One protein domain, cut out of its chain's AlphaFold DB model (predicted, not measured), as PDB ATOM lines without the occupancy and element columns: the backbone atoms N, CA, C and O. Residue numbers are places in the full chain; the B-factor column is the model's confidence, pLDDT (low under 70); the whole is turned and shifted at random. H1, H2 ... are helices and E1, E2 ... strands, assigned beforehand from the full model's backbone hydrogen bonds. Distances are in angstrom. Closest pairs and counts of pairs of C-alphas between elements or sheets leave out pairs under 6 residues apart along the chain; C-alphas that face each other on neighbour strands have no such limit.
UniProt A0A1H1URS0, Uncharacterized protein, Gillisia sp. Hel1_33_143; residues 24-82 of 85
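This is residues 24 to 82 of the 85 residues of an uncharacterized protein of Gillisia sp. Hel1_33_143 (UniProt A0A1H1URS0). A small sheet of three antiparallel strands has one short helix, H1, running along one of its faces. E2 and the long loop of residues 49 to 64 gather at one end of the sheet, near the beginning of E3 and the end of E4, and the E3 to E4 turn lies at the other end. The 59 printed residues include one named helix and four named strands, in the order H1, E1, E2, E3, E4; the sheet's order is E1, E3, E4, and the class is mixed, helices and strands. The whole is compact, with a radius of gyration of the C-alphas of 11.7 A, yet elongated, spanning 34 by 21 by 15 A.

H1, residues 24 to 31, begins at C-alpha 24 (180.189, 180.602, 208.957) and is 10.6 A long. E1, residues 35 to 41, measures 18.2 A, and E2, residues 46 to 48, 6.5 A. E3, residues 65 to 70, and E4, residues 76 to 81, measure 16.9 A each; E4 ends at C-alpha 81 (180.475, 178.595, 202.437).

H1 is on the sheet at a height of 9.9 A, over E4 and only just over E3, with 3 of its C-alphas there. It runs along the strands, at 19 degrees to E4 on the local plane; their closest C-alphas are those of Asp 24 and Ile 81, 6.8 A apart. In H1 every O i to N i+4 pair is within hydrogen-bond range. Edge strand E1 is antiparallel to inner strand E3, with N 40 and O 66 at 2.8 A. E3 and E4 form a hairpin, with N 67 and O 79 at 2.8 A. E2 pairs with no named strand, but residues 46 to 47 pair with 54 to 55, and 47 to 48 with 62 to 63, both antiparallel. H1 and E2 are apart.

The C-alphas of Glu 57 and His 72 are the two farthest apart, at 34.5 A. The printed part has no cut. The link E2 to E3 is long, 16 residues; the others are tight. Mean pLDDT of the printed part is 89.7, and residue 60 is under 70.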
ATOM      1  N   ASP A  24     179.372 180.099 210.062       91.50
ATOM      2  CA  ASP A  24     180.189 180.602 208.957       91.50
ATOM      3  C   ASP A  24     180.798 181.967 209.280       91.50
ATOM      4  O   ASP A  24     181.984 182.177 209.035       91.50
ATOM      5  N   CYS A  25     180.050 182.868 209.921       90.06
ATOM      6  CA  CYS A  25     180.586 184.143 210.406       90.06
ATOM      7  C   CYS A  25     181.772 183.938 211.359       90.06
ATOM      8  O   CYS A  25     182.814 184.574 211.184       90.06
ATOM      9  N   LYS A  26     181.656 183.007 212.318       91.50
ATOM     10  CA  LYS A  26     182.761 182.659 213.229       91.50
ATOM     11  C   LYS A  26     183.961 182.094 212.474       91.50
ATOM     12  O   LYS A  26     185.098 182.454 212.781       91.50
ATOM     13  N   ARG A  27     183.734 181.223 211.486       91.81
ATOM     14  CA  ARG A  27     184.801 180.664 210.641       91.81
ATOM     15  C   ARG A  27     185.508 181.771 209.855       91.81
ATOM     16  O   ARG A  27     186.735 181.828 209.880       91.81
ATOM     17  N   LEU A  28     184.747 182.683 209.250       90.44
ATOM     18  CA  LEU A  28     185.251 183.850 208.524       90.44
ATOM     19  C   LEU A  28     186.080 184.782 209.414       90.44
ATOM     20  O   LEU A  28     187.137 185.238 208.990       90.44
ATOM     21  N   ASP A  29     185.647 185.051 210.645       90.06
ATOM     22  CA  ASP A  29     186.415 185.897 211.568       90.06
ATOM     23  C   ASP A  29     187.674 185.205 212.087       90.06
ATOM     24  O   ASP A  29     188.723 185.840 212.218       90.06
ATOM     25  N   ASN A  30     187.614 183.893 212.316       90.44
ATOM     26  CA  ASN A  30     188.786 183.126 212.716       90.44
ATOM     27  C   ASN A  30     189.870 183.129 211.637       90.44
ATOM     28  O   ASN A  30     191.047 183.248 211.982       90.44
ATOM     29  N   ILE A  31     189.506 183.060 210.351       91.06
ATOM     30  CA  ILE A  31     190.518 183.032 209.290       91.06
ATOM     31  C   ILE A  31     191.209 184.356 209.010       91.06
ATOM     32  O   ILE A  31     192.271 184.353 208.393       91.06
ATOM     33  N   LYS A  32     190.689 185.477 209.516       88.12
ATOM     34  CA  LYS A  32     191.384 186.771 209.436       88.12
ATOM     35  C   LYS A  32     192.742 186.746 210.147       88.12
ATOM     36  O   LYS A  32     193.608 187.556 209.829       88.12
ATOM     37  N   LYS A  33     192.931 185.805 211.082       89.19
ATOM     38  CA  LYS A  33     194.185 185.558 211.813       89.19
ATOM     39  C   LYS A  33     195.231 184.797 210.986       89.19
ATOM     40  O   LYS A  33     196.382 184.714 211.406       89.19
ATOM     41  N   TYR A  34     194.837 184.224 209.849       90.69
ATOM     42  CA  TYR A  34     195.697 183.454 208.950       90.69
ATOM     43  C   TYR A  34     196.014 184.235 207.678       90.69
ATOM     44  O   TYR A  34     195.276 185.137 207.289       90.69
ATOM     45  N   THR A  35     197.071 183.833 206.973       90.69
ATOM     46  CA  THR A  35     197.339 184.342 205.626       90.69
ATOM     47  C   THR A  35     196.318 183.756 204.659       90.69
ATOM     48  O   THR A  35     196.321 182.551 204.401       90.69
ATOM     49  N   ILE A  36     195.437 184.605 204.128       92.62
ATOM     50  CA  ILE A  36     194.501 184.212 203.075       92.62
ATOM     51  C   ILE A  36     195.268 184.255 201.763       92.62
ATOM     52  O   ILE A  36     195.892 185.257 201.425       92.62
ATOM     53  N   ASP A  37     195.225 183.152 201.034       92.06
ATOM     54  CA  ASP A  37     195.891 183.024 199.749       92.06
ATOM     55  C   ASP A  37     194.946 183.394 198.594       92.06
ATOM     56  O   ASP A  37     195.346 184.078 197.652       92.06
ATOM     57  N   SER A  38     193.676 182.980 198.669       92.81
ATOM     58  CA  SER A  38     192.668 183.367 197.677       92.81
ATOM     59  C   SER A  38     191.238 183.261 198.196       92.81
ATOM     60  O   SER A  38     190.923 182.469 199.084       92.81
ATOM     61  N   ILE A  39     190.361 184.059 197.592       93.00
ATOM     62  CA  ILE A  39     188.909 184.014 197.767       93.00
ATOM     63  C   ILE A  39     188.303 183.838 196.378       93.00
ATOM     64  O   ILE A  39     188.649 184.564 195.447       93.00
ATOM     65  N   SER A  40     187.419 182.862 196.222       93.38
ATOM     66  CA  SER A  40     186.706 182.568 194.981       93.38
ATOM     67  C   SER A  40     185.205 182.584 195.251       93.38
ATOM     68  O   SER A  40     184.746 182.016 196.240       93.38
ATOM     69  N   PHE A  41     184.446 183.229 194.370       91.69
ATOM     70  CA  PHE A  41     182.991 183.325 194.444       91.69
ATOM     71  C   PHE A  41     182.388 183.037 193.071       91.69
ATOM     72  O   PHE A  41     182.952 183.442 192.055       91.69
ATOM     73  N   THR A  42     181.238 182.368 193.048       91.19
ATOM     74  CA  THR A  42     180.487 182.110 191.820       91.19
ATOM     75  C   THR A  42     178.986 182.283 192.023       91.19
ATOM     76  O   THR A  42     178.444 181.976 193.083       91.19
ATOM     77  N   THR A  43     178.299 182.760 190.986       87.00
ATOM     78  CA  THR A  43     176.832 182.831 190.929       87.00
ATOM     79  C   THR A  43     176.213 181.624 190.224       87.00
ATOM     80  O   THR A  43     175.045 181.332 190.459       87.00
ATOM     81  N   TYR A  44     176.986 180.884 189.422       87.06
ATOM     82  CA  TYR A  44     176.555 179.693 188.680       87.06
ATOM     83  C   TYR A  44     177.433 178.485 189.036       87.06
ATOM     84  O   TYR A  44     178.607 178.652 189.372       87.06
ATOM     85  N   GLY A  45     176.878 177.271 189.002       90.31
ATOM     86  CA  GLY A  45     177.604 176.076 189.452       90.31
ATOM     87  C   GLY A  45     178.026 176.166 190.927       90.31
ATOM     88  O   GLY A  45     177.347 176.822 191.726       90.31
ATOM     89  N   GLY A  46     179.153 175.564 191.301       92.25
ATOM     90  CA  GLY A  46     179.760 175.768 192.618       92.25
ATOM     91  C   GLY A  46     180.991 174.907 192.895       92.25
ATOM     92  O   GLY A  46     181.445 174.141 192.048       92.25
ATOM     93  N   PHE A  47     181.555 175.081 194.086       93.38
ATOM     94  CA  PHE A  47     182.750 174.390 194.562       93.38
ATOM     95  C   PHE A  47     182.367 173.116 195.311       93.38
ATOM     96  O   PHE A  47     181.591 173.169 196.264       93.38
ATOM     97  N   ASP A  48     182.906 171.983 194.880       90.56
ATOM     98  CA  ASP A  48     182.656 170.683 195.492       90.56
ATOM     99  C   ASP A  48     183.282 170.565 196.887       90.56
ATOM    100  O   ASP A  48     184.411 170.999 197.125       90.56
ATOM    101  N   MET A  49     182.545 169.950 197.809       86.12
ATOM    102  CA  MET A  49     182.946 169.849 199.213       86.12
ATOM    103  C   MET A  49     184.128 168.918 199.478       86.12
ATOM    104  O   MET A  49     184.804 169.067 200.496       86.12
ATOM    105  N   VAL A  50     184.357 167.948 198.592       85.81
ATOM    106  CA  VAL A  50     185.383 166.914 198.759       85.81
ATOM    107  C   VAL A  50     186.650 167.318 198.016       85.81
ATOM    108  O   VAL A  50     187.746 167.301 198.574       85.81
ATOM    109  N   THR A  51     186.501 167.710 196.755       88.44
ATOM    110  CA  THR A  51     187.608 167.984 195.833       88.44
ATOM    111  C   THR A  51     188.033 169.451 195.827       88.44
ATOM    112  O   THR A  51     189.154 169.755 195.431       88.44
ATOM    113  N   ASN A  52     187.182 170.372 196.302       87.69
ATOM    114  CA  ASN A  52     187.336 171.828 196.170       87.69
ATOM    115  C   ASN A  52     187.341 172.340 194.718       87.69
ATOM    116  O   ASN A  52     187.635 173.524 194.491       87.69
ATOM    117  N   GLU A  53     187.038 171.487 193.737       90.56
ATOM    118  CA  GLU A  53     186.978 171.861 192.329       90.56
ATOM    119  C   GLU A  53     185.690 172.609 192.007       90.56
ATOM    120  O   GLU A  53     184.662 172.452 192.663       90.56
ATOM    121  N   PHE A  54     185.764 173.468 190.994       91.31
ATOM    122  CA  PHE A  54     184.587 174.141 190.477       91.31
ATOM    123  C   PHE A  54     183.881 173.245 189.460       91.31
ATOM    124  O   PHE A  54     184.500 172.792 188.495       91.31
ATOM    125  N   HIS A  55     182.574 173.071 189.626       89.88
ATOM    126  CA  HIS A  55     181.701 172.467 188.630       89.88
ATOM    127  C   HIS A  55     180.682 173.494 188.150       89.88
ATOM    128  O   HIS A  55     180.060 174.187 188.952       89.88
ATOM    129  N   SER A  56     180.488 173.575 186.835       88.44
ATOM    130  CA  SER A  56     179.494 174.460 186.219       88.44
ATOM    131  C   SER A  56     178.055 173.966 186.389       88.44
ATOM    132  O   SER A  56     177.121 174.749 186.251       88.44
ATOM    133  N   GLU A  57     177.875 172.679 186.681       85.19
ATOM    134  CA  GLU A  57     176.577 172.064 186.951       85.19
ATOM    135  C   GLU A  57     176.088 172.447 188.352       85.19
ATOM    136  O   GLU A  57     176.852 172.401 189.319       85.19
ATOM    137  N   GLU A  58     174.810 172.804 188.492       70.19
ATOM    138  CA  GLU A  58     174.224 173.001 189.817       70.19
ATOM    139  C   GLU A  58     174.038 171.649 190.507       70.19
ATOM    140  O   GLU A  58     173.165 170.856 190.156       70.19
ATOM    141  N   ARG A  59     174.888 171.383 191.501       76.12
ATOM    142  CA  ARG A  59     174.819 170.192 192.347       76.12
ATOM    143  C   ARG A  59     174.463 170.611 193.766       76.12
ATOM    144  O   ARG A  59     174.983 171.602 194.273       76.12
ATOM    145  N   SER A  60     173.625 169.822 194.437       69.50
ATOM    146  CA  SER A  60     173.163 170.106 195.806       69.50
ATOM    147  C   SER A  60     174.286 170.149 196.854       69.50
ATOM    148  O   SER A  60     174.069 170.652 197.948       69.50
ATOM    149  N   VAL A  61     175.473 169.629 196.531       72.94
ATOM    150  CA  VAL A  61     176.649 169.553 197.419       72.94
ATOM    151  C   VAL A  61     177.725 170.598 197.098       72.94
ATOM    152  O   VAL A  61     178.845 170.514 197.604       72.94
ATOM    153  N   CYS A  62     177.410 171.575 196.247       84.00
ATOM    154  CA  CYS A  62     178.347 172.620 195.859       84.00
ATOM    155  C   CYS A  62     178.121 173.921 196.639       84.00
ATOM    156  O   CYS A  62     176.991 174.355 196.850       84.00
ATOM    157  N   PHE A  63     179.221 174.574 197.004       90.06
ATOM    158  CA  PHE A  63     179.253 175.830 197.749       90.06
ATOM    159  C   PHE A  63     179.568 177.000 196.813       90.06
ATOM    160  O   PHE A  63     180.310 176.842 195.843       90.06
ATOM    161  N   LYS A  64     179.040 178.199 197.076       92.19
ATOM    162  CA  LYS A  64     179.259 179.361 196.187       92.19
ATOM    163  C   LYS A  64     180.511 180.175 196.525       92.19
ATOM    164  O   LYS A  64     180.980 180.935 195.679       92.19
ATOM    165  N   VAL A  65     181.066 180.024 197.728       93.00
ATOM    166  CA  VAL A  65     182.294 180.703 198.171       93.00
ATOM    167  C   VAL A  65     183.339 179.668 198.572       93.00
ATOM    168  O   VAL A  65     183.040 178.759 199.345       93.00
ATOM    169  N   ARG A  66     184.576 179.853 198.102       94.94
ATOM    170  CA  ARG A  66     185.760 179.104 198.538       94.94
ATOM    171  C   ARG A  66     186.849 180.063 198.990       94.94
ATOM    172  O   ARG A  66     187.235 180.958 198.243       94.94
ATOM    173  N   ILE A  67     187.390 179.848 200.182       94.50
ATOM    174  CA  ILE A  67     188.495 180.639 200.730       94.50
ATOM    175  C   ILE A  67     189.654 179.704 201.030       94.50
ATOM    176  O   ILE A  67     189.504 178.764 201.806       94.50
ATOM    177  N   ARG A  68     190.806 179.966 200.417       94.81
ATOM    178  CA  ARG A  68     192.051 179.233 200.637       94.81
ATOM    179  C   ARG A  68     192.941 180.041 201.569       94.81
ATOM    180  O   ARG A  68     193.183 181.222 201.316       94.81
ATOM    181  N   TYR A  69     193.433 179.418 202.630       93.88
ATOM    182  CA  TYR A  69     194.298 180.064 203.617       93.88
ATOM    183  C   TYR A  69     195.391 179.113 204.102       93.88
ATOM    184  O   TYR A  69     195.300 177.898 203.923       93.88
ATOM    185  N   ILE A  70     196.433 179.673 204.706       93.19
ATOM    186  CA  ILE A  70     197.546 178.925 205.291       93.19
ATOM    187  C   ILE A  70     197.401 178.973 206.813       93.19
ATOM    188  O   ILE A  70     197.390 180.056 207.398       93.19
ATOM    189  N   ASN A  71     197.255 177.813 207.456       92.00
ATOM    190  CA  ASN A  71     197.117 177.735 208.912       92.00
ATOM    191  C   ASN A  71     198.458 178.003 209.637       92.00
ATOM    192  O   ASN A  71     199.497 178.201 209.010       92.00
ATOM    193  N   HIS A  72     198.455 177.976 210.974       89.19
ATOM    194  CA  HIS A  72     199.669 178.191 211.779       89.19
ATOM    195  C   HIS A  72     200.781 177.157 211.532       89.19
ATOM    196  O   HIS A  72     201.942 177.442 211.804       89.19
ATOM    197  N   GLU A  73     200.445 175.980 211.003       93.38
ATOM    198  CA  GLU A  73     201.408 174.929 210.650       93.38
ATOM    199  C   GLU A  73     201.998 175.117 209.242       93.38
ATOM    200  O   GLU A  73     202.718 174.247 208.756       93.38
ATOM    201  N   GLY A  74     201.660 176.206 208.544       90.75
ATOM    202  CA  GLY A  74     202.072 176.420 207.157       90.75
ATOM    203  C   GLY A  74     201.310 175.552 206.149       90.75
ATOM    204  O   GLY A  74     201.684 175.505 204.979       90.75
ATOM    205  N   LYS A  75     200.239 174.865 206.569       94.00
ATOM    206  CA  LYS A  75     199.449 173.985 205.702       94.00
ATOM    207  C   LYS A  75     198.309 174.743 205.042       94.00
ATOM    208  O   LYS A  75     197.592 175.512 205.683       94.00
ATOM    209  N   MET A  76     198.110 174.456 203.761       93.88
ATOM    210  CA  MET A  76     196.981 174.953 202.985       93.88
ATOM    211  C   MET A  76     195.674 174.333 203.487       93.88
ATOM    212  O   MET A  76     195.600 173.125 203.715       93.88
ATOM    213  N   GLN A  77     194.660 175.170 203.670       94.44
ATOM    214  CA  GLN A  77     193.328 174.813 204.143       94.44
ATOM    215  C   GLN A  77     192.264 175.567 203.344       94.44
ATOM    216  O   GLN A  77     192.547 176.589 202.709       94.44
ATOM    217  N   TYR A  78     191.033 175.059 203.401       93.50
ATOM    218  CA  TYR A  78     189.901 175.595 202.656       93.50
ATOM    219  C   TYR A  78     188.698 175.819 203.566       93.50
ATOM    220  O   TYR A  78     188.401 175.025 204.458       93.50
ATOM    221  N   ILE A  79     187.977 176.899 203.296       92.38
ATOM    222  CA  ILE A  79     186.626 177.125 203.789       92.38
ATOM    223  C   ILE A  79     185.698 177.180 202.587       92.38
ATOM    224  O   ILE A  79     185.939 177.932 201.644       92.38
ATOM    225  N   LEU A  80     184.631 176.396 202.658       92.94
ATOM    226  CA  LEU A  80     183.529 176.406 201.713       92.94
ATOM    227  C   LEU A  80     182.294 176.926 202.437       92.94
ATOM    228  O   LEU A  80     181.992 176.464 203.541       92.94
ATOM    229  N   ILE A  81     181.638 177.926 201.847       91.94
ATOM    230  CA  ILE A  81     180.475 178.595 202.437       91.94
ATOM    231  C   ILE A  81     179.374 178.725 201.393       91.94
ATOM    232  O   ILE A  81     179.621 179.059 200.228       91.94
ATOM    233  N   GLN A  82     178.151 178.460 201.843       91.06
ATOM    234  CA  GLN A  82     176.939 178.662 201.075       91.06
ATOM    235  C   GLN A  82     176.270 179.953 201.572       91.06
ATOM    236  O   GLN A  82     175.570 179.917 202.580       91.06
TER     237      GLN A  82